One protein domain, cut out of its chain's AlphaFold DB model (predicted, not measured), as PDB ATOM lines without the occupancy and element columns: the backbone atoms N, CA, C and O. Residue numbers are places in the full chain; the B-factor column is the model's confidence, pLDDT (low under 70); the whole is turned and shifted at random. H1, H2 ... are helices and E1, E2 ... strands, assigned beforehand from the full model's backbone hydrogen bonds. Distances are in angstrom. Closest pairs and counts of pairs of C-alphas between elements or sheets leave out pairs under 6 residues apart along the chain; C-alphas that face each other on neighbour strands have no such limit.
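Overview. This is residues 20 to 40 and 84 to 157 of the 174 residues of an uncharacterized protein of Colletotrichum salicis (UniProt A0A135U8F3). A narrow antiparallel ribbon of two strands, E1 and E3, has the long helix H1 running along it, and residues 97 to 107 of H1 pack on the ribbon, mostly on E1. Beyond one end of the ribbon, H2 folds back from H1 as a helical hairpin that leads into E3, while past the other end residues 147 to 157, most of them in H3, stick out from the body. The short strand E2 comes close to E1, and the short strand E4 leads into H3. The printed part has 95 residues, with four named strands and three named helices in the order E1, E2, H1, H2, E3, E4, H3, and its class is mixed, helices and strands. It is loose, with a radius of gyration of the C-alphas of 15.8 A, and elongated, spanning 51 by 30 by 25 A.

Arrangement. E1, residues 22 to 27, and E3, residues 129 to 134, are antiparallel neighbours at 157 degrees between their directions, with N 25 and O 131 at 2.9 A and N 27 and O 129 at 2.8 A, within hydrogen-bond range. E2, residues 92 to 94, pairs with no named strand; its closest C-alphas to E1 are those of Arg 25 and Trp 93, 4.9 A. The closest C-alphas of E1 and H1, residues 97 to 114, are those of Val 26 and Ala 100, 6.0 A. H1 and H2, residues 118 to 125, form a helical hairpin: they only just touch, with 3 pairs of C-alphas within 8 A, the closest those of Leu 112 and Arg 121 at 6.8 A. H1 touches H2 with residues 108 to 112 alone, and the two run opposite ways at a shallow tilt of 21 degrees. E4, residues 143 to 145, pairs with no named strand, is apart from E3, and meets H3, residues 146 to 154, only through their link. In H1, H2 and H3 every O i to N i+4 pair is within hydrogen-bond range.

Along the chain. E1 begins at C-alpha 22, (-71.878, 231.092, -39.716), and measures 16.1 A; E2 measures 7.0 A. H1 runs 26.0 A from C-alpha 97, (-69.586, 223.627, -35.255). H2 measures 11.0 A, E3 16.6 A and E4 6.6 A. H3, 12.1 A long, ends at C-alpha 154, (-72.682, 245.298, -15.506).

Size, cuts and confidence. The two C-alphas farthest apart, those of Gln 118 and Arg 157, are 52.1 A apart. Residues 41 to 83 are not printed, and C-alphas 40 and 84 are 20.2 A apart across the cut. Of the links that are printed whole, none is long. Mean pLDDT of the printed part is 71.0, and 50 residues are under 70, among them 111 to 126 and 146 to 157.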
ATOM      1  N   PRO A  20     -69.267 236.114 -36.737       80.06
ATOM      2  CA  PRO A  20     -68.866 234.994 -37.578       80.06
ATOM      3  C   PRO A  20     -69.869 234.787 -38.720       80.06
ATOM      4  O   PRO A  20     -71.071 234.896 -38.478       80.06
ATOM      5  N   PRO A  21     -69.416 234.449 -39.943       82.94
ATOM      6  CA  PRO A  21     -70.300 234.290 -41.102       82.94
ATOM      7  C   PRO A  21     -71.304 233.149 -40.923       82.94
ATOM      8  O   PRO A  21     -72.357 233.154 -41.546       82.94
ATOM      9  N   TYR A  22     -70.987 232.184 -40.059       84.12
ATOM     10  CA  TYR A  22     -71.878 231.092 -39.716       84.12
ATOM     11  C   TYR A  22     -72.031 230.983 -38.212       84.12
ATOM     12  O   TYR A  22     -71.047 231.029 -37.471       84.12
ATOM     13  N   LEU A  23     -73.272 230.787 -37.787       86.94
ATOM     14  CA  LEU A  23     -73.604 230.463 -36.413       86.94
ATOM     15  C   LEU A  23     -74.364 229.150 -36.372       86.94
ATOM     16  O   LEU A  23     -75.190 228.853 -37.237       86.94
ATOM     17  N   PHE A  24     -74.086 228.383 -35.330       85.69
ATOM     18  CA  PHE A  24     -74.675 227.085 -35.085       85.69
ATOM     19  C   PHE A  24     -75.512 227.126 -33.818       85.69
ATOM     20  O   PHE A  24     -75.139 227.757 -32.829       85.69
ATOM     21  N   ARG A  25     -76.636 226.419 -33.816       84.44
ATOM     22  CA  ARG A  25     -77.454 226.243 -32.618       84.44
ATOM     23  C   ARG A  25     -77.854 224.794 -32.473       84.44
ATOM     24  O   ARG A  25     -78.385 224.197 -33.404       84.44
ATOM     25  N   VAL A  26     -77.664 224.267 -31.271       82.94
ATOM     26  CA  VAL A  26     -78.217 222.972 -30.881       82.94
ATOM     27  C   VAL A  26     -79.653 223.168 -30.419       82.94
ATOM     28  O   VAL A  26     -79.924 223.954 -29.508       82.94
ATOM     29  N   PHE A  27     -80.565 222.445 -31.049       78.69
ATOM     30  CA  PHE A  27     -81.983 222.408 -30.735       78.69
ATOM     31  C   PHE A  27     -82.376 220.984 -30.323       78.69
ATOM     32  O   PHE A  27     -81.895 220.013 -30.893       78.69
ATOM     33  N   ASP A  28     -83.231 220.877 -29.312       72.00
ATOM     34  CA  ASP A  28     -83.865 219.639 -28.839       72.00
ATOM     35  C   ASP A  28     -85.381 219.875 -28.760       72.00
ATOM     36  O   ASP A  28     -85.795 221.012 -28.539       72.00
ATOM     37  N   ALA A  29     -86.210 218.833 -28.815       61.78
ATOM     38  CA  ALA A  29     -87.649 218.899 -28.547       61.78
ATOM     39  C   ALA A  29     -87.985 219.488 -27.158       61.78
ATOM     40  O   ALA A  29     -89.074 220.020 -26.957       61.78
ATOM     41  N   ASN A  30     -87.043 219.433 -26.208       57.88
ATOM     42  CA  ASN A  30     -87.156 220.071 -24.891       57.88
ATOM     43  C   ASN A  30     -86.666 221.531 -24.864       57.88
ATOM     44  O   ASN A  30     -86.741 222.193 -23.826       57.88
ATOM     45  N   SER A  31     -86.109 222.037 -25.967       57.16
ATOM     46  CA  SER A  31     -85.639 223.417 -26.047       57.16
ATOM     47  C   SER A  31     -86.826 224.362 -26.070       57.16
ATOM     48  O   SER A  31     -87.753 224.222 -26.863       57.16
ATOM     49  N   LYS A  32     -86.784 225.354 -25.187       57.69
ATOM     50  CA  LYS A  32     -87.839 226.349 -25.076       57.69
ATOM     51  C   LYS A  32     -87.732 227.390 -26.200       57.69
ATOM     52  O   LYS A  32     -86.637 227.874 -26.494       57.69
ATOM     53  N   GLY A  33     -88.868 227.741 -26.807       55.69
ATOM     54  CA  GLY A  33     -88.950 228.613 -27.989       55.69
ATOM     55  C   GLY A  33     -89.248 227.858 -29.281       55.69
ATOM     56  O   GLY A  33     -89.002 226.660 -29.390       55.69
ATOM     57  N   GLN A  34     -89.817 228.553 -30.264       56.88
ATOM     58  CA  GLN A  34     -90.163 227.950 -31.546       56.88
ATOM     59  C   GLN A  34     -88.970 228.012 -32.494       56.88
ATOM     60  O   GLN A  34     -88.421 229.083 -32.755       56.88
ATOM     61  N   THR A  35     -88.586 226.850 -33.010       61.56
ATOM     62  CA  THR A  35     -87.545 226.732 -34.024       61.56
ATOM     63  C   THR A  35     -88.086 225.933 -35.201       61.56
ATOM     64  O   THR A  35     -88.500 224.790 -35.034       61.56
ATOM     65  N   SER A  36     -88.121 226.556 -36.373       62.81
ATOM     66  CA  SER A  36     -88.454 225.957 -37.662       62.81
ATOM     67  C   SER A  36     -87.332 226.237 -38.663       62.81
ATOM     68  O   SER A  36     -86.408 226.998 -38.381       62.81
ATOM     69  N   GLU A  37     -87.438 225.655 -39.856       60.16
ATOM     70  CA  GLU A  37     -86.519 225.922 -40.974       60.16
ATOM     71  C   GLU A  37     -86.482 227.403 -41.385       60.16
ATOM     72  O   GLU A  37     -85.509 227.858 -41.973       60.16
ATOM     73  N   THR A  38     -87.534 228.162 -41.069       56.09
ATOM     74  CA  THR A  38     -87.709 229.554 -41.504       56.09
ATOM     75  C   THR A  38     -87.711 230.559 -40.360       56.09
ATOM     76  O   THR A  38     -87.657 231.762 -40.608       56.09
ATOM     77  N   GLN A  39     -87.799 230.104 -39.108       62.69
ATOM     78  CA  GLN A  39     -87.943 230.993 -37.966       62.69
ATOM     79  C   GLN A  39     -87.292 230.413 -36.717       62.69
ATOM     80  O   GLN A  39     -87.570 229.293 -36.296       62.69
ATOM     81  N   VAL A  40     -86.496 231.243 -36.054       62.69
ATOM     82  CA  VAL A  40     -86.010 230.981 -34.704       62.69
ATOM     83  C   VAL A  40     -86.560 232.061 -33.788       62.69
ATOM     84  O   VAL A  40     -86.338 233.247 -34.009       62.69
ATOM     85  N   PRO A  84     -87.177 231.670 -15.327       49.75
ATOM     86  CA  PRO A  84     -88.372 232.163 -14.643       49.75
ATOM     87  C   PRO A  84     -89.647 231.959 -15.485       49.75
ATOM     88  O   PRO A  84     -89.551 231.785 -16.701       49.75
ATOM     89  N   PRO A  85     -90.855 232.029 -14.886       44.81
ATOM     90  CA  PRO A  85     -92.130 231.651 -15.524       44.81
ATOM     91  C   PRO A  85     -92.467 232.372 -16.844       44.81
ATOM     92  O   PRO A  85     -93.421 231.993 -17.516       44.81
ATOM     93  N   TYR A  86     -91.691 233.390 -17.220       45.75
ATOM     94  CA  TYR A  86     -91.841 234.170 -18.444       45.75
ATOM     95  C   TYR A  86     -90.873 233.765 -19.572       45.75
ATOM     96  O   TYR A  86     -90.967 234.316 -20.659       45.75
ATOM     97  N   GLY A  87     -89.988 232.784 -19.376       53.16
ATOM     98  CA  GLY A  87     -89.034 232.379 -20.411       53.16
ATOM     99  C   GLY A  87     -87.911 233.405 -20.612       53.16
ATOM    100  O   GLY A  87     -87.986 234.553 -20.169       53.16
ATOM    101  N   SER A  88     -86.822 232.991 -21.258       60.19
ATOM    102  CA  SER A  88     -85.717 233.879 -21.594       60.19
ATOM    103  C   SER A  88     -86.001 234.409 -22.983       60.19
ATOM    104  O   SER A  88     -86.199 233.624 -23.905       60.19
ATOM    105  N   GLY A  89     -85.991 235.731 -23.155       63.59
ATOM    106  CA  GLY A  89     -86.047 236.353 -24.481       63.59
ATOM    107  C   GLY A  89     -84.838 236.012 -25.363       63.59
ATOM    108  O   GLY A  89     -84.864 236.296 -26.553       63.59
ATOM    109  N   LEU A  90     -83.816 235.377 -24.781       69.06
ATOM    110  CA  LEU A  90     -82.542 235.039 -25.394       69.06
ATOM    111  C   LEU A  90     -82.527 233.604 -25.924       69.06
ATOM    112  O   LEU A  90     -83.149 232.696 -25.364       69.06
ATOM    113  N   VAL A  91     -81.762 233.423 -26.993       72.19
ATOM    114  CA  VAL A  91     -81.443 232.139 -27.611       72.19
ATOM    115  C   VAL A  91     -79.936 232.091 -27.802       72.19
ATOM    116  O   VAL A  91     -79.376 233.064 -28.285       72.19
ATOM    117  N   SER A  92     -79.304 230.975 -27.450       75.81
ATOM    118  CA  SER A  92     -77.860 230.797 -27.590       75.81
ATOM    119  C   SER A  92     -77.468 230.302 -28.985       75.81
ATOM    120  O   SER A  92     -78.055 229.342 -29.495       75.81
ATOM    121  N   TRP A  93     -76.429 230.910 -29.548       82.12
ATOM    122  CA  TRP A  93     -75.738 230.490 -30.774       82.12
ATOM    123  C   TRP A  93     -74.250 230.295 -30.509       82.12
ATOM    124  O   TRP A  93     -73.741 230.900 -29.582       82.12
ATOM    125  N   THR A  94     -73.556 229.497 -31.319       84.69
ATOM    126  CA  THR A  94     -72.097 229.330 -31.257       84.69
ATOM    127  C   THR A  94     -71.445 229.531 -32.620       84.69
ATOM    128  O   THR A  94     -72.020 229.180 -33.648       84.69
ATOM    129  N   SER A  95     -70.229 230.070 -32.633       86.94
ATOM    130  CA  SER A  95     -69.378 230.196 -33.823       86.94
ATOM    131  C   SER A  95     -68.723 228.866 -34.237       86.94
ATOM    132  O   SER A  95     -68.249 228.718 -35.365       86.94
ATOM    133  N   SER A  96     -68.711 227.872 -33.339       86.25
ATOM    134  CA  SER A  96     -67.982 226.616 -33.507       86.25
ATOM    135  C   SER A  96     -68.918 225.432 -33.732       86.25
ATOM    136  O   SER A  96     -69.613 224.964 -32.827       86.25
ATOM    137  N   LEU A  97     -68.866 224.862 -34.939       86.06
ATOM    138  CA  LEU A  97     -69.586 223.627 -35.255       86.06
ATOM    139  C   LEU A  97     -69.135 222.460 -34.364       86.06
ATOM    140  O   LEU A  97     -69.954 221.644 -33.944       86.06
ATOM    141  N   LEU A  98     -67.840 222.387 -34.039       88.31
ATOM    142  CA  LEU A  98     -67.315 221.351 -33.150       88.31
ATOM    143  C   LEU A  98     -67.928 221.464 -31.751       88.31
ATOM    144  O   LEU A  98     -68.331 220.450 -31.182       88.31
ATOM    145  N   PHE A  99     -68.045 222.686 -31.227       87.12
ATOM    146  CA  PHE A  99     -68.702 222.923 -29.946       87.12
ATOM    147  C   PHE A  99     -70.183 222.531 -30.000       87.12
ATOM    148  O   PHE A  99     -70.663 221.840 -29.104       87.12
ATOM    149  N   ALA A 100     -70.895 222.872 -31.081       85.62
ATOM    150  CA  ALA A 100     -72.280 222.441 -31.279       85.62
ATOM    151  C   ALA A 100     -72.414 220.905 -31.261       85.62
ATOM    152  O   ALA A 100     -73.288 220.368 -30.581       85.62
ATOM    153  N   PHE A 101     -71.511 220.175 -31.923       85.62
ATOM    154  CA  PHE A 101     -71.491 218.709 -31.867       85.62
ATOM    155  C   PHE A 101     -71.214 218.169 -30.465       85.62
ATOM    156  O   PHE A 101     -71.905 217.256 -30.009       85.62
ATOM    157  N   GLN A 102     -70.229 218.726 -29.762       88.31
ATOM    158  CA  GLN A 102     -69.921 218.333 -28.387       88.31
ATOM    159  C   GLN A 102     -71.114 218.578 -27.459       88.31
ATOM    160  O   GLN A 102     -71.450 217.713 -26.651       88.31
ATOM    161  N   LEU A 103     -71.807 219.706 -27.624       84.44
ATOM    162  CA  LEU A 103     -73.009 220.034 -26.869       84.44
ATOM    163  C   LEU A 103     -74.167 219.076 -27.189       84.44
ATOM    164  O   LEU A 103     -74.858 218.640 -26.269       84.44
ATOM    165  N   CYS A 104     -74.355 218.691 -28.456       83.19
ATOM    166  CA  CYS A 104     -75.305 217.640 -28.841       83.19
ATOM    167  C   CYS A 104     -75.003 216.316 -28.133       83.19
ATOM    168  O   CYS A 104     -75.902 215.710 -27.552       83.19
ATOM    169  N   ILE A 105     -73.739 215.880 -28.144       84.44
ATOM    170  CA  ILE A 105     -73.308 214.637 -27.487       84.44
ATOM    171  C   ILE A 105     -73.524 214.729 -25.973       84.44
ATOM    172  O   ILE A 105     -74.023 213.783 -25.365       84.44
ATOM    173  N   TYR A 106     -73.196 215.868 -25.364       84.19
ATOM    174  CA  TYR A 106     -73.405 216.109 -23.939       84.19
ATOM    175  C   TYR A 106     -74.889 216.044 -23.558       84.19
ATOM    176  O   TYR A 106     -75.258 215.332 -22.620       84.19
ATOM    177  N   LYS A 107     -75.764 216.729 -24.308       77.88
ATOM    178  CA  LYS A 107     -77.224 216.658 -24.123       77.88
ATOM    179  C   LYS A 107     -77.720 215.225 -24.286       77.88
ATOM    180  O   LYS A 107     -78.458 214.719 -23.446       77.88
ATOM    181  N   TYR A 108     -77.245 214.529 -25.313       78.69
ATOM    182  CA  TYR A 108     -77.591 213.134 -25.528       78.69
ATOM    183  C   TYR A 108     -77.209 212.252 -24.327       78.69
ATOM    184  O   TYR A 108     -78.051 211.519 -23.808       78.69
ATOM    185  N   ALA A 109     -75.976 212.365 -23.830       79.19
ATOM    186  CA  ALA A 109     -75.473 211.579 -22.705       79.19
ATOM    187  C   ALA A 109     -76.187 211.888 -21.376       79.19
ATOM    188  O   ALA A 109     -76.511 210.972 -20.619       79.19
ATOM    189  N   THR A 110     -76.465 213.163 -21.096       75.25
ATOM    190  CA  THR A 110     -77.158 213.588 -19.867       75.25
ATOM    191  C   THR A 110     -78.600 213.094 -19.826       75.25
ATOM    192  O   THR A 110     -79.036 212.542 -18.815       75.25
ATOM    193  N   HIS A 111     -79.332 213.191 -20.934       69.06
ATOM    194  CA  HIS A 111     -80.696 212.678 -20.989       69.06
ATOM    195  C   HIS A 111     -80.759 211.140 -20.997       69.06
ATOM    196  O   HIS A 111     -81.668 210.565 -20.395       69.06
ATOM    197  N   LEU A 112     -79.773 210.459 -21.590       65.69
ATOM    198  CA  LEU A 112     -79.590 209.005 -21.479       65.69
ATOM    199  C   LEU A 112     -79.504 208.538 -20.025       65.69
ATOM    200  O   LEU A 112     -80.159 207.566 -19.661       65.69
ATOM    201  N   ALA A 113     -78.738 209.248 -19.193       64.75
ATOM    202  CA  ALA A 113     -78.614 208.935 -17.771       64.75
ATOM    203  C   ALA A 113     -79.950 209.072 -17.014       64.75
ATOM    204  O   ALA A 113     -80.153 208.411 -15.998       64.75
ATOM    205  N   SER A 114     -80.874 209.894 -17.522       65.56
ATOM    206  CA  SER A 114     -82.204 210.110 -16.937       65.56
ATOM    207  C   SER A 114     -83.312 209.210 -17.506       65.56
ATOM    208  O   SER A 114     -84.413 209.175 -16.959       65.56
ATOM    209  N   SER A 115     -83.055 208.476 -18.596       62.19
ATOM    210  CA  SER A 115     -84.091 207.781 -19.368       62.19
ATOM    211  C   SER A 115     -83.979 206.260 -19.261       62.19
ATOM    212  O   SER A 115     -82.996 205.661 -19.693       62.19
ATOM    213  N   GLN A 116     -85.013 205.604 -18.722       61.47
ATOM    214  CA  GLN A 116     -85.021 204.149 -18.504       61.47
ATOM    215  C   GLN A 116     -85.410 203.314 -19.740       61.47
ATOM    216  O   GLN A 116     -85.191 202.103 -19.735       61.47
ATOM    217  N   SER A 117     -85.970 203.904 -20.808       66.88
ATOM    218  CA  SER A 117     -86.546 203.136 -21.930       66.88
ATOM    219  C   SER A 117     -85.826 203.335 -23.273       66.88
ATOM    220  O   SER A 117     -85.312 204.405 -23.596       66.88
ATOM    221  N   GLN A 118     -85.798 202.289 -24.106       61.47
ATOM    222  CA  GLN A 118     -85.237 202.336 -25.466       61.47
ATOM    223  C   GLN A 118     -86.066 203.203 -26.429       61.47
ATOM    224  O   GLN A 118     -85.493 203.881 -27.280       61.47
ATOM    225  N   ALA A 119     -87.391 203.241 -26.255       63.38
ATOM    226  CA  ALA A 119     -88.280 204.099 -27.039       63.38
ATOM    227  C   ALA A 119     -87.998 205.590 -26.788       63.38
ATOM    228  O   ALA A 119     -87.900 206.368 -27.735       63.38
ATOM    229  N   SER A 120     -87.758 205.972 -25.529       62.81
ATOM    230  CA  SER A 120     -87.380 207.344 -25.168       62.81
ATOM    231  C   SER A 120     -86.028 207.754 -25.760       62.81
ATOM    232  O   SER A 120     -85.876 208.899 -26.170       62.81
ATOM    233  N   ARG A 121     -85.060 206.832 -25.872       63.62
ATOM    234  CA  ARG A 121     -83.753 207.112 -26.503       63.62
ATOM    235  C   ARG A 121     -83.872 207.398 -28.002       63.62
ATOM    236  O   ARG A 121     -83.270 208.349 -28.489       63.62
ATOM    237  N   SER A 122     -84.665 206.603 -28.724       61.75
ATOM    238  CA  SER A 122     -84.876 206.801 -30.167       61.75
ATOM    239  C   SER A 122     -85.681 208.067 -30.468       61.75
ATOM    240  O   SER A 122     -85.365 208.770 -31.420       61.75
ATOM    241  N   ALA A 123     -86.691 208.383 -29.650       65.19
ATOM    242  CA  ALA A 123     -87.455 209.622 -29.783       65.19
ATOM    243  C   ALA A 123     -86.577 210.869 -29.567       65.19
ATOM    244  O   ALA A 123     -86.797 211.895 -30.197       65.19
ATOM    245  N   MET A 124     -85.553 210.758 -28.721       66.12
ATOM    246  CA  MET A 124     -84.644 211.853 -28.398       66.12
ATOM    247  C   MET A 124     -83.581 212.103 -29.472       66.12
ATOM    248  O   MET A 124     -83.278 213.252 -29.769       66.12
ATOM    249  N   LEU A 125     -83.051 211.049 -30.107       65.19
ATOM    250  CA  LEU A 125     -82.192 211.210 -31.291       65.19
ATOM    251  C   LEU A 125     -82.938 211.898 -32.436       65.19
ATOM    252  O   LEU A 125     -82.365 212.738 -33.119       65.19
ATOM    253  N   ASN A 126     -84.229 211.596 -32.588       66.44
ATOM    254  CA  ASN A 126     -85.096 212.258 -33.560       66.44
ATOM    255  C   ASN A 126     -85.493 213.686 -33.145       66.44
ATOM    256  O   ASN A 126     -86.160 214.364 -33.914       66.44
ATOM    257  N   GLY A 127     -85.134 214.126 -31.936       70.81
ATOM    258  CA  GLY A 127     -85.438 215.457 -31.415       70.81
ATOM    259  C   GLY A 127     -84.254 216.421 -31.437       70.81
ATOM    260  O   GLY A 127     -84.478 217.614 -31.263       70.81
ATOM    261  N   LEU A 128     -83.024 215.936 -31.656       80.19
ATOM    262  CA  LEU A 128     -81.800 216.740 -31.618       80.19
ATOM    263  C   LEU A 128     -81.381 217.199 -33.018       80.19
ATOM    264  O   LEU A 128     -81.055 216.390 -33.883       80.19
ATOM    265  N   TYR A 129     -81.309 218.512 -33.206       84.19
ATOM    266  CA  TYR A 129     -80.967 219.150 -34.472       84.19
ATOM    267  C   TYR A 129     -79.866 220.193 -34.275       84.19
ATOM    268  O   TYR A 129     -79.812 220.875 -33.252       84.19
ATOM    269  N   ILE A 130     -79.000 220.344 -35.278       86.25
ATOM    270  CA  ILE A 130     -78.070 221.472 -35.373       86.25
ATOM    271  C   ILE A 130     -78.573 222.378 -36.487       86.25
ATOM    272  O   ILE A 130     -78.677 221.961 -37.637       86.25
ATOM    273  N   LEU A 131     -78.879 223.615 -36.131       85.75
ATOM    274  CA  LEU A 131     -79.227 224.663 -37.076       85.75
ATOM    275  C   LEU A 131     -77.960 225.408 -37.440       85.75
ATOM    276  O   LEU A 131     -77.118 225.647 -36.576       85.75
ATOM    277  N   MET A 132     -77.867 225.804 -38.697       87.94
ATOM    278  CA  MET A 132     -76.804 226.644 -39.213       87.94
ATOM    279  C   MET A 132     -77.458 227.825 -39.910       87.94
ATOM    280  O   MET A 132     -78.365 227.633 -40.716       87.94
ATOM    281  N   ILE A 133     -77.005 229.029 -39.591       85.38
ATOM    282  CA  ILE A 133     -77.457 230.253 -40.253       85.38
ATOM    283  C   ILE A 133     -76.265 230.977 -40.859       85.38
ATOM    284  O   ILE A 133     -75.170 230.954 -40.292       85.38
ATOM    285  N   ASP A 134     -76.495 231.618 -42.000       85.88
ATOM    286  CA  ASP A 134     -75.563 232.570 -42.594       85.88
ATOM    287  C   ASP A 134     -75.882 233.967 -42.059       85.88
ATOM    288  O   ASP A 134     -76.964 234.508 -42.289       85.88
ATOM    289  N   THR A 135     -74.960 234.551 -41.300       83.31
ATOM    290  CA  THR A 135     -75.185 235.852 -40.657       83.31
ATOM    291  C   THR A 135     -75.090 237.016 -41.635       83.31
ATOM    292  O   THR A 135     -75.559 238.107 -41.322       83.31
ATOM    293  N   ARG A 136     -74.539 236.800 -42.837       80.62
ATOM    294  CA  ARG A 136     -74.390 237.836 -43.872       80.62
ATOM    295  C   ARG A 136     -75.717 238.219 -44.517       80.62
ATOM    296  O   ARG A 136     -75.825 239.297 -45.094       80.62
ATOM    297  N   GLU A 137     -76.705 237.334 -44.433       78.81
ATOM    298  CA  GLU A 137     -78.063 237.555 -44.940       78.81
ATOM    299  C   GLU A 137     -78.970 238.234 -43.905       78.81
ATOM    300  O   GLU A 137     -80.111 238.585 -44.206       78.81
ATOM    301  N   LEU A 138     -78.470 238.430 -42.682       76.12
ATOM    302  CA  LEU A 138     -79.219 239.009 -41.577       76.12
ATOM    303  C   LEU A 138     -78.827 240.477 -41.360       76.12
ATOM    304  O   LEU A 138     -77.691 240.867 -41.639       76.12
ATOM    305  N   PRO A 139     -79.749 241.317 -40.851       74.06
ATOM    306  CA  PRO A 139     -79.422 242.687 -40.489       74.06
ATOM    307  C   PRO A 139     -78.256 242.737 -39.495       74.06
ATOM    308  O   PRO A 139     -78.184 241.932 -38.559       74.06
ATOM    309  N   GLN A 140     -77.372 243.720 -39.663       64.81
ATOM    310  CA  GLN A 140     -76.378 244.048 -38.640       64.81
ATOM    311  C   GLN A 140     -77.097 244.310 -37.307       64.81
ATOM    312  O   GLN A 140     -78.230 244.791 -37.298       64.81
ATOM    313  N   VAL A 141     -76.453 243.982 -36.182       66.31
ATOM    314  CA  VAL A 141     -77.033 244.091 -34.821       66.31
ATOM    315  C   VAL A 141     -78.089 243.013 -34.472       66.31
ATOM    316  O   VAL A 141     -78.686 243.050 -33.398       66.31
ATOM    317  N   THR A 142     -78.286 241.985 -35.310       68.50
ATOM    318  CA  THR A 142     -79.142 240.827 -34.948       68.50
ATOM    319  C   THR A 142     -78.558 240.015 -33.783       68.50
ATOM    320  O   THR A 142     -79.295 239.461 -32.961       68.50
ATOM    321  N   PHE A 143     -77.227 239.960 -33.695       71.56
ATOM    322  CA  PHE A 143     -76.500 239.163 -32.715       71.56
ATOM    323  C   PHE A 143     -75.725 240.038 -31.741       71.56
ATOM    324  O   PHE A 143     -75.049 240.988 -32.134       71.56
ATOM    325  N   LEU A 144     -75.785 239.672 -30.462       72.88
ATOM    326  CA  LEU A 144     -74.982 240.284 -29.412       72.88
ATOM    327  C   LEU A 144     -73.952 239.278 -28.897       72.88
ATOM    328  O   LEU A 144     -74.319 238.184 -28.472       72.88
ATOM    329  N   ARG A 145     -72.672 239.662 -28.909       71.81
ATOM    330  CA  ARG A 145     -71.591 238.877 -28.293       71.81
ATOM    331  C   ARG A 145     -71.719 238.882 -26.775       71.81
ATOM    332  O   ARG A 145     -71.894 239.950 -26.188       71.81
ATOM    333  N   ASP A 146     -71.500 237.731 -26.151       68.31
ATOM    334  CA  ASP A 146     -71.571 237.561 -24.695       68.31
ATOM    335  C   ASP A 146     -70.779 238.611 -23.915       68.31
ATOM    336  O   ASP A 146     -71.334 239.270 -23.040       68.31
ATOM    337  N   LEU A 147     -69.509 238.843 -24.265       67.50
ATOM    338  CA  LEU A 147     -68.671 239.821 -23.560       67.50
ATOM    339  C   LEU A 147     -69.237 241.245 -23.630       67.50
ATOM    340  O   LEU A 147     -69.139 241.987 -22.659       67.50
ATOM    341  N   VAL A 148     -69.855 241.616 -24.752       69.75
ATOM    342  CA  VAL A 148     -70.495 242.929 -24.925       69.75
ATOM    343  C   VAL A 148     -71.819 242.986 -24.152       69.75
ATOM    344  O   VAL A 148     -72.145 243.998 -23.532       69.75
ATOM    345  N   GLY A 149     -72.574 241.886 -24.126       66.69
ATOM    346  CA  GLY A 149     -73.784 241.761 -23.312       66.69
ATOM    347  C   GLY A 149     -73.499 241.847 -21.812       66.69
ATOM    348  O   GLY A 149     -74.189 242.558 -21.087       66.69
ATOM    349  N   ILE A 150     -72.443 241.190 -21.340       69.31
ATOM    350  CA  ILE A 150     -72.056 241.199 -19.928       69.31
ATOM    351  C   ILE A 150     -71.595 242.599 -19.508       69.31
ATOM    352  O   ILE A 150     -72.067 243.111 -18.491       69.31
ATOM    353  N   THR A 151     -70.726 243.261 -20.280       68.06
ATOM    354  CA  THR A 151     -70.229 244.606 -19.929       68.06
ATOM    355  C   THR A 151     -71.336 245.658 -19.949       68.06
ATOM    356  O   THR A 151     -71.457 246.438 -19.003       68.06
ATOM    357  N   SER A 152     -72.213 245.630 -20.958       66.00
ATOM    358  CA  SER A 152     -73.336 246.575 -21.073       66.00
ATOM    359  C   SER A 152     -74.340 246.482 -19.915       66.00
ATOM    360  O   SER A 152     -74.909 247.496 -19.505       66.00
ATOM    361  N   ILE A 153     -74.529 245.288 -19.347       64.88
ATOM    362  CA  ILE A 153     -75.426 245.063 -18.207       64.88
ATOM    363  C   ILE A 153     -74.741 245.365 -16.868       64.88
ATOM    364  O   ILE A 153     -75.383 245.860 -15.941       64.88
ATOM    365  N   THR A 154     -73.438 245.095 -16.756       63.16
ATOM    366  CA  THR A 154     -72.682 245.298 -15.506       63.16
ATOM    367  C   THR A 154     -72.312 246.772 -15.282       63.16
ATOM    368  O   THR A 154     -71.999 247.168 -14.164       63.16
ATOM    369  N   GLY A 155     -72.421 247.620 -16.311       56.53
ATOM    370  CA  GLY A 155     -72.208 249.068 -16.202       56.53
ATOM    371  C   GLY A 155     -70.743 249.505 -16.290       56.53
ATOM    372  O   GLY A 155     -70.467 250.702 -16.195       56.53
ATOM    373  N   ASP A 156     -69.821 248.571 -16.533       48.75
ATOM    374  CA  ASP A 156     -68.457 248.898 -16.942       48.75
ATOM    375  C   ASP A 156     -68.506 249.388 -18.390       48.75
ATOM    376  O   ASP A 156     -68.696 248.620 -19.336       48.75
ATOM    377  N   ARG A 157     -68.407 250.708 -18.556       38.81
ATOM    378  CA  ARG A 157     -68.471 251.383 -19.853       38.81
ATOM    379  C   ARG A 157     -67.326 250.928 -20.754       38.81
ATOM    380  O   ARG A 157     -66.232 251.486 -20.712       38.81
TER     381      ARG A 157